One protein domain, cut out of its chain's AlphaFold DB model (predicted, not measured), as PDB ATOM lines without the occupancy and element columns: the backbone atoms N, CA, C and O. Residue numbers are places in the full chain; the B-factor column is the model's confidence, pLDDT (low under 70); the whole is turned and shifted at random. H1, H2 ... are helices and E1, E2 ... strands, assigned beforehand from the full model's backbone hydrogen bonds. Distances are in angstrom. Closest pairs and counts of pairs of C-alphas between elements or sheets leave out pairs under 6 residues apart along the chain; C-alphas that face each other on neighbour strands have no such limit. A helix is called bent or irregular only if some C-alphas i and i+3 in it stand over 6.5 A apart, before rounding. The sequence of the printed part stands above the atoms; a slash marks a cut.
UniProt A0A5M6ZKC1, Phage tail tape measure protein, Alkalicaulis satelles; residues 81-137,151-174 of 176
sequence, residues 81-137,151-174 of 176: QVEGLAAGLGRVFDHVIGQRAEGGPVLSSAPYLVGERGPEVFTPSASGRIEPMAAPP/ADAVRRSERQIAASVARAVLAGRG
ATOM      1  N   GLN A  81      28.428  59.045  -2.302       51.62
ATOM      2  CA  GLN A  81      29.233  58.013  -2.954       51.62
ATOM      3  C   GLN A  81      28.512  56.672  -2.814       51.62
ATOM      4  O   GLN A  81      28.946  55.762  -2.112       51.62
ATOM      5  N   VAL A  82      27.385  56.544  -3.514       53.47
ATOM      6  CA  VAL A  82      26.608  55.296  -3.592       53.47
ATOM      7  C   VAL A  82      27.434  54.150  -4.224       53.47
ATOM      8  O   VAL A  82      27.131  52.984  -4.007       53.47
ATOM      9  N   GLU A  83      28.555  54.449  -4.893       52.38
ATOM     10  CA  GLU A  83      29.545  53.452  -5.343       52.38
ATOM     11  C   GLU A  83      30.500  52.965  -4.231       52.38
ATOM     12  O   GLU A  83      30.999  51.842  -4.287       52.38
ATOM     13  N   GLY A  84      30.739  53.764  -3.187       50.00
ATOM     14  CA  GLY A  84      31.680  53.438  -2.108       50.00
ATOM     15  C   GLY A  84      31.095  52.528  -1.025       50.00
ATOM     16  O   GLY A  84      31.826  51.751  -0.415       50.00
ATOM     17  N   LEU A  85      29.778  52.575  -0.815       50.19
ATOM     18  CA  LEU A  85      29.082  51.789   0.213       50.19
ATOM     19  C   LEU A  85      28.816  50.349  -0.211       50.19
ATOM     20  O   LEU A  85      28.927  49.450   0.616       50.19
ATOM     21  N   ALA A  86      28.553  50.109  -1.496       54.34
ATOM     22  CA  ALA A  86      28.540  48.753  -2.041       54.34
ATOM     23  C   ALA A  86      29.937  48.109  -1.919       54.34
ATOM     24  O   ALA A  86      30.057  46.963  -1.492       54.34
ATOM     25  N   ALA A  87      31.002  48.879  -2.167       55.53
ATOM     26  CA  ALA A  87      32.384  48.445  -1.951       55.53
ATOM     27  C   ALA A  87      32.783  48.359  -0.458       55.53
ATOM     28  O   ALA A  87      33.708  47.633  -0.098       55.53
ATOM     29  N   GLY A  88      32.127  49.107   0.432       54.94
ATOM     30  CA  GLY A  88      32.356  49.099   1.881       54.94
ATOM     31  C   GLY A  88      31.662  47.934   2.581       54.94
ATOM     32  O   GLY A  88      32.291  47.227   3.360       54.94
ATOM     33  N   LEU A  89      30.398  47.676   2.243       56.22
ATOM     34  CA  LEU A  89      29.656  46.502   2.699       56.22
ATOM     35  C   LEU A  89      30.216  45.215   2.090       56.22
ATOM     36  O   LEU A  89      30.310  44.227   2.808       56.22
ATOM     37  N   GLY A  90      30.685  45.254   0.835       55.88
ATOM     38  CA  GLY A  90      31.499  44.191   0.243       55.88
ATOM     39  C   GLY A  90      32.752  43.910   1.073       55.88
ATOM     40  O   GLY A  90      32.944  42.779   1.488       55.88
ATOM     41  N   ARG A  91      33.514  44.948   1.457       55.97
ATOM     42  CA  ARG A  91      34.717  44.824   2.307       55.97
ATOM     43  C   ARG A  91      34.454  44.361   3.746       55.97
ATOM     44  O   ARG A  91      35.317  43.722   4.335       55.97
ATOM     45  N   VAL A  92      33.305  44.694   4.337       58.38
ATOM     46  CA  VAL A  92      32.928  44.245   5.692       58.38
ATOM     47  C   VAL A  92      32.407  42.807   5.664       58.38
ATOM     48  O   VAL A  92      32.788  42.016   6.526       58.38
ATOM     49  N   PHE A  93      31.621  42.428   4.652       53.53
ATOM     50  CA  PHE A  93      31.279  41.024   4.413       53.53
ATOM     51  C   PHE A  93      32.522  40.187   4.101       53.53
ATOM     52  O   PHE A  93      32.668  39.107   4.652       53.53
ATOM     53  N   ASP A  94      33.460  40.732   3.338       52.44
ATOM     54  CA  ASP A  94      34.787  40.175   3.081       52.44
ATOM     55  C   ASP A  94      35.666  40.031   4.333       52.44
ATOM     56  O   ASP A  94      36.563  39.196   4.359       52.44
ATOM     57  N   HIS A  95      35.454  40.839   5.375       51.22
ATOM     58  CA  HIS A  95      36.222  40.751   6.626       51.22
ATOM     59  C   HIS A  95      35.575  39.809   7.651       51.22
ATOM     60  O   HIS A  95      36.276  39.176   8.437       51.22
ATOM     61  N   VAL A  96      34.242  39.705   7.652       53.38
ATOM     62  CA  VAL A  96      33.474  38.875   8.600       53.38
ATOM     63  C   VAL A  96      33.257  37.459   8.057       53.38
ATOM     64  O   VAL A  96      33.397  36.481   8.789       53.38
ATOM     65  N   ILE A  97      33.006  37.326   6.756       52.78
ATOM     66  CA  ILE A  97      33.097  36.077   5.996       52.78
ATOM     67  C   ILE A  97      34.463  36.106   5.318       52.78
ATOM     68  O   ILE A  97      34.551  36.279   4.109       52.78
ATOM     69  N   GLY A  98      35.523  36.038   6.134       51.84
ATOM     70  CA  GLY A  98      36.904  36.298   5.719       51.84
ATOM     71  C   GLY A  98      37.183  35.816   4.300       51.84
ATOM     72  O   GLY A  98      37.090  34.605   4.070       51.84
ATOM     73  N   GLN A  99      37.475  36.755   3.390       52.94
ATOM     74  CA  GLN A  99      37.855  36.480   2.012       52.94
ATOM     75  C   GLN A  99      38.842  35.330   2.043       52.94
ATOM     76  O   GLN A  99      39.979  35.463   2.492       52.94
ATOM     77  N   ARG A 100      38.409  34.170   1.559       59.69
ATOM     78  CA  ARG A 100      39.282  33.003   1.454       59.69
ATOM     79  C   ARG A 100      40.226  33.135   0.256       59.69
ATOM     80  O   ARG A 100      40.851  32.155  -0.131       59.69
ATOM     81  N   ALA A 101      40.362  34.342  -0.304       55.22
ATOM     82  CA  ALA A 101      41.408  34.705  -1.250       55.22
ATOM     83  C   ALA A 101      42.812  34.464  -0.661       55.22
ATOM     84  O   ALA A 101      43.717  34.067  -1.384       55.22
ATOM     85  N   GLU A 102      42.974  34.609   0.660       61.31
ATOM     86  CA  GLU A 102      44.219  34.284   1.379       61.31
ATOM     87  C   GLU A 102      44.319  32.797   1.784       61.31
ATOM     88  O   GLU A 102      45.322  32.358   2.346       61.31
ATOM     89  N   GLY A 103      43.289  32.000   1.481       72.88
ATOM     90  CA  GLY A 103      43.172  30.597   1.865       72.88
ATOM     91  C   GLY A 103      42.552  30.365   3.244       72.88
ATOM     92  O   GLY A 103      41.939  31.245   3.847       72.88
ATOM     93  N   GLY A 104      42.668  29.128   3.735       80.94
ATOM     94  CA  GLY A 104      42.226  28.729   5.077       80.94
ATOM     95  C   GLY A 104      41.220  27.570   5.110       80.94
ATOM     96  O   GLY A 104      40.748  27.112   4.067       80.94
ATOM     97  N   PRO A 105      40.923  27.029   6.306       82.69
ATOM     98  CA  PRO A 105      40.036  25.882   6.460       82.69
ATOM     99  C   PRO A 105      38.594  26.215   6.051       82.69
ATOM    100  O   PRO A 105      38.097  27.330   6.271       82.69
ATOM    101  N   VAL A 106      37.926  25.216   5.478       87.06
ATOM    102  CA  VAL A 106      36.533  25.254   5.030       87.06
ATOM    103  C   VAL A 106      35.768  24.048   5.571       87.06
ATOM    104  O   VAL A 106      36.311  22.950   5.708       87.06
ATOM    105  N   LEU A 107      34.495  24.255   5.884       87.06
ATOM    106  CA  LEU A 107      33.566  23.237   6.354       87.06
ATOM    107  C   LEU A 107      32.627  22.833   5.222       87.06
ATOM    108  O   LEU A 107      32.232  23.668   4.412       87.06
ATOM    109  N   SER A 108      32.230  21.563   5.201       90.94
ATOM    110  CA  SER A 108      31.230  21.063   4.257       90.94
ATOM    111  C   SER A 108      29.925  21.866   4.313       90.94
ATOM    112  O   SER A 108      29.430  22.168   5.399       90.94
ATOM    113  N   SER A 109      29.324  22.114   3.150       86.44
ATOM    114  CA  SER A 109      28.033  22.789   2.942       86.44
ATOM    115  C   SER A 109      27.950  24.245   3.418       86.44
ATOM    116  O   SER A 109      26.876  24.840   3.359       86.44
ATOM    117  N   ALA A 110      29.060  24.838   3.863       83.81
ATOM    118  CA  ALA A 110      29.122  26.249   4.219       83.81
ATOM    119  C   ALA A 110      29.557  27.086   3.002       83.81
ATOM    120  O   ALA A 110      30.531  26.723   2.345       83.81
ATOM    121  N   PRO A 111      28.873  28.194   2.675       85.06
ATOM    122  CA  PRO A 111      29.301  29.076   1.598       85.06
ATOM    123  C   PRO A 111      30.476  29.955   2.047       85.06
ATOM    124  O   PRO A 111      30.473  30.519   3.142       85.06
ATOM    125  N   TYR A 112      31.461  30.104   1.171       81.50
ATOM    126  CA  TYR A 112      32.636  30.952   1.344       81.50
ATOM    127  C   TYR A 112      32.783  31.873   0.145       81.50
ATOM    128  O   TYR A 112      32.557  31.452  -0.985       81.50
ATOM    129  N   LEU A 113      33.207  33.109   0.385       80.56
ATOM    130  CA  LEU A 113      33.589  34.014  -0.688       80.56
ATOM    131  C   LEU A 113      35.070  33.788  -1.021       80.56
ATOM    132  O   LEU A 113      35.944  33.918  -0.156       80.56
ATOM    133  N   VAL A 114      35.336  33.380  -2.256       77.62
ATOM    134  CA  VAL A 114      36.660  33.105  -2.823       77.62
ATOM    135  C   VAL A 114      36.833  33.929  -4.098       77.62
ATOM    136  O   VAL A 114      35.852  34.376  -4.677       77.62
ATOM    137  N   GLY A 115      38.071  34.108  -4.554       69.06
ATOM    138  CA  GLY A 115      38.347  34.663  -5.879       69.06
ATOM    139  C   GLY A 115      39.194  35.930  -5.849       69.06
ATOM    140  O   GLY A 115      38.799  36.974  -5.343       69.06
ATOM    141  N   GLU A 116      40.368  35.848  -6.470       67.69
ATOM    142  CA  GLU A 116      41.189  37.010  -6.847       67.69
ATOM    143  C   GLU A 116      40.634  37.748  -8.080       67.69
ATOM    144  O   GLU A 116      41.076  38.846  -8.418       67.69
ATOM    145  N   ARG A 117      39.657  37.121  -8.747       62.66
ATOM    146  CA  ARG A 117      38.984  37.583  -9.959       62.66
ATOM    147  C   ARG A 117      37.699  38.366  -9.676       62.66
ATOM    148  O   ARG A 117      37.104  38.899 -10.589       62.66
ATOM    149  N   GLY A 118      37.290  38.456  -8.418       65.38
ATOM    150  CA  GLY A 118      35.993  38.982  -8.015       65.38
ATOM    151  C   GLY A 118      35.307  38.035  -7.027       65.38
ATOM    152  O   GLY A 118      35.817  36.944  -6.771       65.38
ATOM    153  N   PRO A 119      34.181  38.456  -6.429       75.25
ATOM    154  CA  PRO A 119      33.497  37.695  -5.390       75.25
ATOM    155  C   PRO A 119      32.794  36.455  -5.970       75.25
ATOM    156  O   PRO A 119      31.658  36.532  -6.435       75.25
ATOM    157  N   GLU A 120      33.451  35.297  -5.922       79.62
ATOM    158  CA  GLU A 120      32.870  33.998  -6.277       79.62
ATOM    159  C   GLU A 120      32.437  33.234  -5.018       79.62
ATOM    160  O   GLU A 120      33.147  33.190  -4.014       79.62
ATOM    161  N   VAL A 121      31.267  32.590  -5.051       85.56
ATOM    162  CA  VAL A 121      30.796  31.775  -3.919       85.56
ATOM    163  C   VAL A 121      31.236  30.326  -4.100       85.56
ATOM    164  O   VAL A 121      30.785  29.625  -5.004       85.56
ATOM    165  N   PHE A 122      32.059  29.847  -3.179       84.69
ATOM    166  CA  PHE A 122      32.481  28.460  -3.066       84.69
ATOM    167  C   PHE A 122      31.733  27.755  -1.934       84.69
ATOM    168  O   PHE A 122      31.812  28.163  -0.780       84.69
ATOM    169  N   THR A 123      31.027  26.670  -2.251       91.69
ATOM    170  CA  THR A 123      30.335  25.828  -1.259       91.69
ATOM    171  C   THR A 123      30.855  24.392  -1.376       91.69
ATOM    172  O   THR A 123      30.433  23.670  -2.282       91.69
ATOM    173  N   PRO A 124      31.797  23.956  -0.523       89.50
ATOM    174  CA  PRO A 124      32.409  22.641  -0.638       89.50
ATOM    175  C   PRO A 124      31.459  21.535  -0.174       89.50
ATOM    176  O   PRO A 124      30.734  21.684   0.807       89.50
ATOM    177  N   SER A 125      31.506  20.374  -0.825       92.00
ATOM    178  CA  SER A 125      30.737  19.187  -0.419       92.00
ATOM    179  C   SER A 125      31.353  18.426   0.765       92.00
ATOM    180  O   SER A 125      30.664  17.641   1.410       92.00
ATOM    181  N   ALA A 126      32.625  18.678   1.087       92.69
ATOM    182  CA  ALA A 126      33.361  18.074   2.195       92.69
ATOM    183  C   ALA A 126      34.261  19.114   2.882       92.69
ATOM    184  O   ALA A 126      34.662  20.100   2.266       92.69
ATOM    185  N   SER A 127      34.591  18.898   4.155       89.88
ATOM    186  CA  SER A 127      35.519  19.774   4.882       89.88
ATOM    187  C   SER A 127      36.944  19.658   4.329       89.88
ATOM    188  O   SER A 127      37.373  18.579   3.924       89.88
ATOM    189  N   GLY A 128      37.687  20.764   4.336       88.62
ATOM    190  CA  GLY A 128      39.019  20.838   3.738       88.62
ATOM    191  C   GLY A 128      39.727  22.164   4.008       88.62
ATOM    192  O   GLY A 128      39.437  22.850   4.989       88.62
ATOM    193  N   ARG A 129      40.665  22.537   3.134       85.88
ATOM    194  CA  ARG A 129      41.413  23.799   3.209       85.88
ATOM    195  C   ARG A 129      41.626  24.374   1.813       85.88
ATOM    196  O   ARG A 129      41.910  23.627   0.883       85.88
ATOM    197  N   ILE A 130      41.486  25.690   1.682       84.88
ATOM    198  CA  ILE A 130      41.873  26.438   0.484       84.88
ATOM    199  C   ILE A 130      43.350  26.806   0.629       84.88
ATOM    200  O   ILE A 130      43.730  27.443   1.614       84.88
ATOM    201  N   GLU A 131      44.167  26.392  -0.336       82.94
ATOM    202  CA  GLU A 131      45.583  26.758  -0.431       82.94
ATOM    203  C   GLU A 131      45.739  27.895  -1.449       82.94
ATOM    204  O   GLU A 131      45.338  27.716  -2.604       82.94
ATOM    205  N   PRO A 132      46.318  29.047  -1.076       75.69
ATOM    206  CA  PRO A 132      46.616  30.093  -2.041       75.69
ATOM    207  C   PRO A 132      47.759  29.640  -2.960       75.69
ATOM    208  O   PRO A 132      48.806  29.177  -2.502       75.69
ATOM    209  N   MET A 133      47.573  29.793  -4.271       72.69
ATOM    210  CA  MET A 133      48.650  29.624  -5.244       72.69
ATOM    211  C   MET A 133      49.457  30.924  -5.298       72.69
ATOM    212  O   MET A 133      48.880  32.005  -5.398       72.69
ATOM    213  N   ALA A 134      50.788  30.843  -5.255       75.62
ATOM    214  CA  ALA A 134      51.611  32.023  -5.497       75.62
ATOM    215  C   ALA A 134      51.324  32.569  -6.907       75.62
ATOM    216  O   ALA A 134      51.391  31.821  -7.887       75.62
ATOM    217  N   ALA A 135      51.015  33.864  -7.005       70.62
ATOM    218  CA  ALA A 135      50.824  34.513  -8.294       70.62
ATOM    219  C   ALA A 135      52.119  34.407  -9.129       70.62
ATOM    220  O   ALA A 135      53.212  34.629  -8.589       70.62
ATOM    221  N   PRO A 136      52.036  34.087 -10.433       77.25
ATOM    222  CA  PRO A 136      53.199  34.102 -11.311       77.25
ATOM    223  C   PRO A 136      53.900  35.473 -11.299       77.25
ATOM    224  O   PRO A 136      53.231  36.504 -11.178       77.25
ATOM    225  N   PRO A 137      55.236  35.530 -11.455       76.75
ATOM    226  CA  PRO A 137      55.952  36.798 -11.503       76.75
ATOM    227  C   PRO A 137      55.507  37.627 -12.715       76.75
ATOM    228  O   PRO A 137      55.503  37.145 -13.847       76.75
ATOM    229  N   ALA A 151      67.724  54.393 -18.033       79.25
ATOM    230  CA  ALA A 151      67.628  54.689 -16.611       79.25
ATOM    231  C   ALA A 151      67.180  56.140 -16.374       79.25
ATOM    232  O   ALA A 151      66.324  56.389 -15.524       79.25
ATOM    233  N   ASP A 152      67.692  57.097 -17.155       82.62
ATOM    234  CA  ASP A 152      67.242  58.495 -17.104       82.62
ATOM    235  C   ASP A 152      65.824  58.679 -17.650       82.62
ATOM    236  O   ASP A 152      65.038  59.448 -17.092       82.62
ATOM    237  N   ALA A 153      65.468  57.962 -18.719       79.31
ATOM    238  CA  ALA A 153      64.133  58.004 -19.304       79.31
ATOM    239  C   ALA A 153      63.066  57.477 -18.330       79.31
ATOM    240  O   ALA A 153      61.992  58.077 -18.207       79.31
ATOM    241  N   VAL A 154      63.385  56.402 -17.597       83.44
ATOM    242  CA  VAL A 154      62.534  55.873 -16.524       83.44
ATOM    243  C   VAL A 154      62.434  56.883 -15.388       83.44
ATOM    244  O   VAL A 154      61.312  57.268 -15.078       83.44
ATOM    245  N   ARG A 155      63.557  57.401 -14.857       85.62
ATOM    246  CA  ARG A 155      63.569  58.420 -13.781       85.62
ATOM    247  C   ARG A 155      62.696  59.633 -14.102       85.62
ATOM    248  O   ARG A 155      61.948  60.125 -13.261       85.62
ATOM    249  N   ARG A 156      62.751  60.118 -15.346       84.44
ATOM    250  CA  ARG A 156      61.960  61.278 -15.795       84.44
ATOM    251  C   ARG A 156      60.462  60.976 -15.910       84.44
ATOM    252  O   ARG A 156      59.650  61.889 -15.772       84.44
ATOM    253  N   SER A 157      60.110  59.711 -16.144       86.06
ATOM    254  CA  SER A 157      58.748  59.248 -16.447       86.06
ATOM    255  C   SER A 157      58.129  58.391 -15.337       86.06
ATOM    256  O   SER A 157      57.038  57.852 -15.527       86.06
ATOM    257  N   GLU A 158      58.772  58.284 -14.166       86.00
ATOM    258  CA  GLU A 158      58.359  57.411 -13.053       86.00
ATOM    259  C   GLU A 158      56.885  57.576 -12.692       86.00
ATOM    260  O   GLU A 158      56.157  56.595 -12.583       86.00
ATOM    261  N   ARG A 159      56.409  58.821 -12.575       89.00
ATOM    262  CA  ARG A 159      55.011  59.112 -12.225       89.00
ATOM    263  C   ARG A 159      54.026  58.609 -13.278       89.00
ATOM    264  O   ARG A 159      52.952  58.124 -12.931       89.00
ATOM    265  N   GLN A 160      54.384  58.707 -14.555       87.81
ATOM    266  CA  GLN A 160      53.537  58.249 -15.653       87.81
ATOM    267  C   GLN A 160      53.517  56.721 -15.735       87.81
ATOM    268  O   GLN A 160      52.446  56.134 -15.897       87.81
ATOM    269  N   ILE A 161      54.678  56.084 -15.559       87.06
ATOM    270  CA  ILE A 161      54.811  54.626 -15.509       87.06
ATOM    271  C   ILE A 161      54.019  54.085 -14.314       87.06
ATOM    272  O   ILE A 161      53.130  53.260 -14.506       87.06
ATOM    273  N   ALA A 162      54.237  54.623 -13.111       85.81
ATOM    274  CA  ALA A 162      53.518  54.234 -11.900       85.81
ATOM    275  C   ALA A 162      52.000  54.395 -12.052       85.81
ATOM    276  O   ALA A 162      51.252  53.482 -11.715       85.81
ATOM    277  N   ALA A 163      51.530  55.506 -12.629       88.38
ATOM    278  CA  ALA A 163      50.107  55.707 -12.887       88.38
ATOM    279  C   ALA A 163      49.546  54.718 -13.925       88.38
ATOM    280  O   ALA A 163      48.412  54.264 -13.786       88.38
ATOM    281  N   SER A 164      50.314  54.376 -14.965       88.06
ATOM    282  CA  SER A 164      49.894  53.396 -15.976       88.06
ATOM    283  C   SER A 164      49.800  51.981 -15.404       88.06
ATOM    284  O   SER A 164      48.798  51.307 -15.631       88.06
ATOM    285  N   VAL A 165      50.775  51.577 -14.584       87.25
ATOM    286  CA  VAL A 165      50.787  50.284 -13.893       87.25
ATOM    287  C   VAL A 165      49.670  50.232 -12.857       87.25
ATOM    288  O   VAL A 165      48.912  49.271 -12.836       87.25
ATOM    289  N   ALA A 166      49.490  51.284 -12.053       83.88
ATOM    290  CA  ALA A 166      48.407  51.357 -11.076       83.88
ATOM    291  C   ALA A 166      47.031  51.235 -11.744       83.88
ATOM    292  O   ALA A 166      46.187  50.476 -11.274       83.88
ATOM    293  N   ARG A 167      46.811  51.914 -12.878       85.19
ATOM    294  CA  ARG A 167      45.574  51.762 -13.658       85.19
ATOM    295  C   ARG A 167      45.423  50.365 -14.247       85.19
ATOM    296  O   ARG A 167      44.319  49.843 -14.214       85.19
ATOM    297  N   ALA A 168      46.493  49.760 -14.754       83.44
ATOM    298  CA  ALA A 168      46.449  48.397 -15.278       83.44
ATOM    299  C   ALA A 168      46.109  47.372 -14.181       83.44
ATOM    300  O   ALA A 168      45.295  46.486 -14.411       83.44
ATOM    301  N   VAL A 169      46.655  47.535 -12.972       81.69
ATOM    302  CA  VAL A 169      46.332  46.698 -11.803       81.69
ATOM    303  C   VAL A 169      44.886  46.908 -11.354       81.69
ATOM    304  O   VAL A 169      44.181  45.941 -11.088       81.69
ATOM    305  N   LEU A 170      44.416  48.156 -11.292       75.81
ATOM    306  CA  LEU A 170      43.027  48.462 -10.938       75.81
ATOM    307  C   LEU A 170      42.036  47.939 -11.989       75.81
ATOM    308  O   LEU A 170      41.008  47.384 -11.620       75.81
ATOM    309  N   ALA A 171      42.358  48.057 -13.278       76.12
ATOM    310  CA  ALA A 171      41.554  47.497 -14.362       76.12
ATOM    311  C   ALA A 171      41.558  45.962 -14.332       76.12
ATOM    312  O   ALA A 171      40.509  45.346 -14.483       76.12
ATOM    313  N   GLY A 172      42.710  45.343 -14.061       66.25
ATOM    314  CA  GLY A 172      42.829  43.896 -13.881       66.25
ATOM    315  C   GLY A 172      42.037  43.366 -12.684       66.25
ATOM    316  O   GLY A 172      41.554  42.245 -12.735       66.25
ATOM    317  N   ARG A 173      41.835  44.176 -11.638       64.19
ATOM    318  CA  ARG A 173      40.974  43.834 -10.491       64.19
ATOM    319  C   ARG A 173      39.471  43.891 -10.791       64.19
ATOM    320  O   ARG A 173      38.704  43.350 -10.008       64.19
ATOM    321  N   GLY A 174      39.051  44.571 -11.860       50.97
ATOM    322  CA  GLY A 174      37.635  44.745 -12.219       50.97
ATOM    323  C   GLY A 174      37.193  44.032 -13.501       50.97
ATOM    324  O   GLY A 174      36.018  44.100 -13.840       50.97
TER     325      GLY A 174
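What this domain is: This is residues 81 to 137 and 151 to 174 of the 176 residues of the protein "Phage tail tape measure protein" of Alkalicaulis satelles (UniProt A0A5M6ZKC1). A small body of two short antiparallel strand pairs, E1 with E4 and E2 with E3, has two helical arms that do not fold over it: residues 81 to 89, mostly in H1, stick out from it, and residues 151 to 171 of the kinked H2 stand free beyond a cut. The 81 printed residues include two named helices and four named strands, in the order H1, E1, E2, E3, E4, H2, and the class is mixed. The whole is flat, spanning 56 by 35 by 15 A, and only just extended, close to loose, with a radius of gyration of the C-alphas of 17.7 A.

Where its parts are: The strands have three residues each: E1, residues 104 to 106, starting at C-alpha 104 (42.226, 28.729, 5.077); E2, 112 to 114; E3, 120 to 122; E4, 128 to 130. H1, residues 82 to 96, is 21.6 A long from C-alpha 82 (26.608, 55.296, -3.592). H2, residues 151 to 172, is 27.2 A long and ends at C-alpha 172 (42.829, 43.896, -13.881). It has a kink of 70 degrees near residue 158 and is irregular: C-alphas 156 and 159 are 8.1 A apart.

How they stand to each other: E1 and E4 are antiparallel at 139 degrees, with N 106 and O 128 at 2.8 A. E2 and E3, a hairpin, are antiparallel at 133 degrees, with N 112 and O 122 at 2.8 A. The closest C-alphas of H1 and E2, those of Asp 94 and Leu 113, are 7.3 A apart. H1 and H2 are apart. Within hydrogen-bond range are 9 of 11 O i to N i+4 pairs in H1 and 16 of 18 in H2.

The domain as a whole: The two farthest C-alphas, of Ser 109 and Asp 152, are 56.7 A apart. Residues 138 to 150 are not printed, and C-alphas 137 and 151 are 22.0 A apart across this cut. Of the links printed whole, none is long. Mean pLDDT of the printed part is 73.8; residues 81 to 102, 115 to 118 and 172 to 174 are under 70.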